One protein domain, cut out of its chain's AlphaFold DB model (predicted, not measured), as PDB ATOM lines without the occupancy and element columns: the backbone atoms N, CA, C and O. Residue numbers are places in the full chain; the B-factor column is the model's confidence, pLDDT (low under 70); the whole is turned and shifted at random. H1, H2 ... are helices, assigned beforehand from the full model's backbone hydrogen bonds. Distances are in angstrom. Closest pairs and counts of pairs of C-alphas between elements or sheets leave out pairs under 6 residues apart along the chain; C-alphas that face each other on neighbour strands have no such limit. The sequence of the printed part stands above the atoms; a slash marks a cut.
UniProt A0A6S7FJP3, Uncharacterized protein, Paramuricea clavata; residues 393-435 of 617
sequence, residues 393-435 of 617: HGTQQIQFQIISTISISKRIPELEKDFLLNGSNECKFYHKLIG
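Overview. This is residues 393 to 435 of the 617 residues of an uncharacterized protein of Paramuricea clavata (UniProt A0A6S7FJP3). A long helix, H1, kinked near residue 413, is followed by a short helix, H2, that folds back beside its last part, making a lopsided hook. Residues 394 to 400, of which 398 to 400 belong to H1, stick out at the far end. The printed part has 43 residues with two named helices, H1 then H2, and no named strand: all helix. It is a rod of 41 by 18 by 11 A, only just loose, close to extended, with a radius of gyration of the C-alphas of 13.6 A.

Arrangement. H1, residues 398 to 419, has a kink of 35 degrees near residue 413. A tight link leads to H2, residues 425 to 433. The two are close but not clearly touching; their closest C-alphas, those of Glu 416 and Cys 427, are 7.4 A apart. They run opposite ways at a steep tilt of 37 degrees, only just past shallow. In H2 every O i to N i+4 pair is within hydrogen-bond range, in H1 16 of 18.

Along the chain. H1 runs 30.8 A from C-alpha 398 at (366.959, 240.102, 250.423); H2 runs 12.3 A to C-alpha 433 at (371.492, 260.844, 263.311).

Size, cuts and confidence. The C-alphas farthest apart, those of Thr 395 and Gly 423, are 41.0 A apart. The printed part has no cut. Its mean pLDDT is 72.0, with residues 396 to 405, 422 to 423 and 433 to 435 under 70.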
ATOM      1  N   HIS A 393     363.738 243.725 255.523       77.06
ATOM      2  CA  HIS A 393     362.455 244.397 255.726       77.06
ATOM      3  C   HIS A 393     361.322 243.810 254.872       77.06
ATOM      4  O   HIS A 393     360.161 244.163 255.072       77.06
ATOM      5  N   GLY A 394     361.639 242.902 253.947       76.06
ATOM      6  CA  GLY A 394     360.675 242.214 253.090       76.06
ATOM      7  C   GLY A 394     361.273 240.967 252.443       76.06
ATOM      8  O   GLY A 394     362.473 240.726 252.547       76.06
ATOM      9  N   THR A 395     360.435 240.180 251.768       72.62
ATOM     10  CA  THR A 395     360.812 238.888 251.162       72.62
ATOM     11  C   THR A 395     361.446 239.005 249.774       72.62
ATOM     12  O   THR A 395     361.965 238.022 249.262       72.62
ATOM     13  N   GLN A 396     361.417 240.188 249.160       69.62
ATOM     14  CA  GLN A 396     361.973 240.428 247.827       69.62
ATOM     15  C   GLN A 396     363.394 240.981 247.920       69.62
ATOM     16  O   GLN A 396     363.647 241.861 248.738       69.62
ATOM     17  N   GLN A 397     364.305 240.520 247.061       68.75
ATOM     18  CA  GLN A 397     365.652 241.097 246.919       68.75
ATOM     19  C   GLN A 397     366.429 241.206 248.250       68.75
ATOM     20  O   GLN A 397     367.056 242.222 248.560       68.75
ATOM     21  N   ILE A 398     366.374 240.151 249.070       64.50
ATOM     22  CA  ILE A 398     366.959 240.102 250.423       64.50
ATOM     23  C   ILE A 398     368.457 240.444 250.399       64.50
ATOM     24  O   ILE A 398     368.938 241.224 251.223       64.50
ATOM     25  N   GLN A 399     369.185 239.908 249.420       58.00
ATOM     26  CA  GLN A 399     370.608 240.144 249.196       58.00
ATOM     27  C   GLN A 399     370.932 241.634 249.037       58.00
ATOM     28  O   GLN A 399     371.850 242.140 249.684       58.00
ATOM     29  N   PHE A 400     370.131 242.372 248.271       65.75
ATOM     30  CA  PHE A 400     370.329 243.803 248.070       65.75
ATOM     31  C   PHE A 400     370.025 244.629 249.306       65.75
ATOM     32  O   PHE A 400     370.758 245.574 249.607       65.75
ATOM     33  N   GLN A 401     368.970 244.274 250.041       65.88
ATOM     34  CA  GLN A 401     368.636 244.950 251.295       65.88
ATOM     35  C   GLN A 401     369.807 244.859 252.286       65.88
ATOM     36  O   GLN A 401     370.178 245.854 252.919       65.88
ATOM     37  N   ILE A 402     370.444 243.685 252.366       65.88
ATOM     38  CA  ILE A 402     371.631 243.452 253.194       65.88
ATOM     39  C   ILE A 402     372.826 244.265 252.677       65.88
ATOM     40  O   ILE A 402     373.397 245.058 253.433       65.88
ATOM     41  N   ILE A 403     373.191 244.105 251.398       69.31
ATOM     42  CA  ILE A 403     374.369 244.755 250.799       69.31
ATOM     43  C   ILE A 403     374.264 246.276 250.912       69.31
ATOM     44  O   ILE A 403     375.180 246.913 251.427       69.31
ATOM     45  N   SER A 404     373.136 246.861 250.508       69.75
ATOM     46  CA  SER A 404     372.921 248.311 250.539       69.75
ATOM     47  C   SER A 404     373.072 248.876 251.954       69.75
ATOM     48  O   SER A 404     373.833 249.822 252.178       69.75
ATOM     49  N   THR A 405     372.443 248.241 252.950       69.25
ATOM     50  CA  THR A 405     372.518 248.697 254.347       69.25
ATOM     51  C   THR A 405     373.946 248.628 254.895       69.25
ATOM     52  O   THR A 405     374.401 249.564 255.565       69.25
ATOM     53  N   ILE A 406     374.678 247.543 254.612       71.31
ATOM     54  CA  ILE A 406     376.073 247.381 255.047       71.31
ATOM     55  C   ILE A 406     376.972 248.413 254.362       71.31
ATOM     56  O   ILE A 406     377.762 249.070 255.042       71.31
ATOM     57  N   SER A 407     376.836 248.582 253.046       71.62
ATOM     58  CA  SER A 407     377.618 249.533 252.251       71.62
ATOM     59  C   SER A 407     377.419 250.962 252.742       71.62
ATOM     60  O   SER A 407     378.394 251.659 253.022       71.62
ATOM     61  N   ILE A 408     376.169 251.373 252.972       72.56
ATOM     62  CA  ILE A 408     375.839 252.678 253.557       72.56
ATOM     63  C   ILE A 408     376.480 252.820 254.944       72.56
ATOM     64  O   ILE A 408     377.157 253.813 255.219       72.56
ATOM     65  N   SER A 409     376.333 251.814 255.811       71.75
ATOM     66  CA  SER A 409     376.856 251.852 257.186       71.75
ATOM     67  C   SER A 409     378.386 251.936 257.250       71.75
ATOM     68  O   SER A 409     378.920 252.595 258.143       71.75
ATOM     69  N   LYS A 410     379.094 251.292 256.313       71.62
ATOM     70  CA  LYS A 410     380.562 251.339 256.206       71.62
ATOM     71  C   LYS A 410     381.064 252.636 255.578       71.62
ATOM     72  O   LYS A 410     382.061 253.182 256.044       71.62
ATOM     73  N   ARG A 411     380.384 253.138 254.541       74.31
ATOM     74  CA  ARG A 411     380.857 254.284 253.750       74.31
ATOM     75  C   ARG A 411     380.588 255.623 254.422       74.31
ATOM     76  O   ARG A 411     381.401 256.536 254.329       74.31
ATOM     77  N   ILE A 412     379.474 255.743 255.138       76.12
ATOM     78  CA  ILE A 412     379.080 256.978 255.821       76.12
ATOM     79  C   ILE A 412     380.172 257.533 256.774       76.12
ATOM     80  O   ILE A 412     380.456 258.730 256.698       76.12
ATOM     81  N   PRO A 413     380.830 256.726 257.636       74.06
ATOM     82  CA  PRO A 413     381.937 257.197 258.477       74.06
ATOM     83  C   PRO A 413     383.174 257.686 257.709       74.06
ATOM     84  O   PRO A 413     383.897 258.552 258.196       74.06
ATOM     85  N   GLU A 414     383.437 257.139 256.523       74.56
ATOM     86  CA  GLU A 414     384.534 257.600 255.663       74.56
ATOM     87  C   GLU A 414     384.181 258.949 255.032       74.56
ATOM     88  O   GLU A 414     384.976 259.885 255.080       74.56
ATOM     89  N   LEU A 415     382.939 259.088 254.554       75.69
ATOM     90  CA  LEU A 415     382.431 260.351 254.023       75.69
ATOM     91  C   LEU A 415     382.413 261.463 255.083       75.69
ATOM     92  O   LEU A 415     382.681 262.618 254.766       75.69
ATOM     93  N   GLU A 416     382.139 261.127 256.347       76.81
ATOM     94  CA  GLU A 416     382.292 262.060 257.469       76.81
ATOM     95  C   GLU A 416     383.714 262.624 257.527       76.81
ATOM     96  O   GLU A 416     383.891 263.834 257.644       76.81
ATOM     97  N   LYS A 417     384.725 261.758 257.439       74.31
ATOM     98  CA  LYS A 417     386.126 262.152 257.590       74.31
ATOM     99  C   LYS A 417     386.622 263.003 256.420       74.31
ATOM    100  O   LYS A 417     387.406 263.925 256.637       74.31
ATOM    101  N   ASP A 418     386.151 262.692 255.218       77.56
ATOM    102  CA  ASP A 418     386.625 263.310 253.980       77.56
ATOM    103  C   ASP A 418     385.858 264.595 253.627       77.56
ATOM    104  O   ASP A 418     386.432 265.517 253.048       77.56
ATOM    105  N   PHE A 419     384.571 264.686 253.993       74.69
ATOM    106  CA  PHE A 419     383.683 265.755 253.517       74.69
ATOM    107  C   PHE A 419     383.004 266.574 254.622       74.69
ATOM    108  O   PHE A 419     382.520 267.671 254.334       74.69
ATOM    109  N   LEU A 420     382.953 266.107 255.879       77.25
ATOM    110  CA  LEU A 420     382.348 266.885 256.967       77.25
ATOM    111  C   LEU A 420     383.407 267.685 257.731       77.25
ATOM    112  O   LEU A 420     384.239 267.154 258.461       77.25
ATOM    113  N   LEU A 421     383.322 269.012 257.622       74.25
ATOM    114  CA  LEU A 421     384.137 269.922 258.422       74.25
ATOM    115  C   LEU A 421     383.723 269.853 259.899       74.25
ATOM    116  O   LEU A 421     382.558 270.067 260.251       74.25
ATOM    117  N   ASN A 422     384.696 269.609 260.783       68.94
ATOM    118  CA  ASN A 422     384.473 269.545 262.227       68.94
ATOM    119  C   ASN A 422     383.751 270.802 262.744       68.94
ATOM    120  O   ASN A 422     384.253 271.920 262.642       68.94
ATOM    121  N   GLY A 423     382.568 270.608 263.336       67.19
ATOM    122  CA  GLY A 423     381.759 271.681 263.923       67.19
ATOM    123  C   GLY A 423     380.740 272.340 262.984       67.19
ATOM    124  O   GLY A 423     379.961 273.178 263.463       67.19
ATOM    125  N   SER A 424     380.678 271.946 261.705       79.56
ATOM    126  CA  SER A 424     379.644 272.404 260.766       79.56
ATOM    127  C   SER A 424     378.236 271.947 261.185       79.56
ATOM    128  O   SER A 424     378.068 271.093 262.065       79.56
ATOM    129  N   ASN A 425     377.195 272.534 260.591       79.44
ATOM    130  CA  ASN A 425     375.812 272.144 260.886       79.44
ATOM    131  C   ASN A 425     375.501 270.736 260.360       79.44
ATOM    132  O   ASN A 425     374.783 269.982 261.013       79.44
ATOM    133  N   GLU A 426     376.104 270.369 259.237       81.06
ATOM    134  CA  GLU A 426     376.031 269.061 258.588       81.06
ATOM    135  C   GLU A 426     376.723 268.004 259.456       81.06
ATOM    136  O   GLU A 426     376.124 266.973 259.753       81.06
ATOM    137  N   CYS A 427     377.920 268.305 259.977       73.44
ATOM    138  CA  CYS A 427     378.639 267.469 260.944       73.44
ATOM    139  C   CYS A 427     377.796 267.223 262.213       73.44
ATOM    140  O   CYS A 427     377.606 266.084 262.644       73.44
ATOM    141  N   LYS A 428     377.184 268.280 262.767       73.50
ATOM    142  CA  LYS A 428     376.283 268.185 263.933       73.50
ATOM    143  C   LYS A 428     375.010 267.386 263.642       73.50
ATOM    144  O   LYS A 428     374.548 266.643 264.511       73.50
ATOM    145  N   PHE A 429     374.418 267.554 262.460       76.81
ATOM    146  CA  PHE A 429     373.221 266.826 262.037       76.81
ATOM    147  C   PHE A 429     373.516 265.338 261.843       76.81
ATOM    148  O   PHE A 429     372.801 264.493 262.379       76.81
ATOM    149  N   TYR A 430     374.619 265.025 261.171       75.75
ATOM    150  CA  TYR A 430     375.119 263.672 261.019       75.75
ATOM    151  C   TYR A 430     375.359 263.009 262.385       75.75
ATOM    152  O   TYR A 430     374.761 261.974 262.676       75.75
ATOM    153  N   HIS A 431     376.105 263.648 263.297       73.31
ATOM    154  CA  HIS A 431     376.310 263.140 264.662       73.31
ATOM    155  C   HIS A 431     375.000 262.940 265.432       73.31
ATOM    156  O   HIS A 431     374.898 262.015 266.241       73.31
ATOM    157  N   LYS A 432     373.983 263.775 265.193       72.12
ATOM    158  CA  LYS A 432     372.643 263.604 265.769       72.12
ATOM    159  C   LYS A 432     371.941 262.349 265.234       72.12
ATOM    160  O   LYS A 432     371.303 261.667 266.032       72.12
ATOM    161  N   LEU A 433     372.073 262.038 263.942       67.25
ATOM    162  CA  LEU A 433     371.492 260.844 263.311       67.25
ATOM    163  C   LEU A 433     372.148 259.548 263.800       67.25
ATOM    164  O   LEU A 433     371.446 258.612 264.164       67.25
ATOM    165  N   ILE A 434     373.479 259.513 263.897       68.50
ATOM    166  CA  ILE A 434     374.221 258.314 264.334       68.50
ATOM    167  C   ILE A 434     374.358 258.186 265.861       68.50
ATOM    168  O   ILE A 434     375.106 257.352 266.364       68.50
ATOM    169  N   GLY A 435     373.708 259.059 266.634       57.69
ATOM    170  CA  GLY A 435     373.747 259.037 268.100       57.69
ATOM    171  C   GLY A 435     375.065 259.497 268.748       57.69
ATOM    172  O   GLY A 435     375.083 259.697 269.964       57.69
TER     173      GLY A 435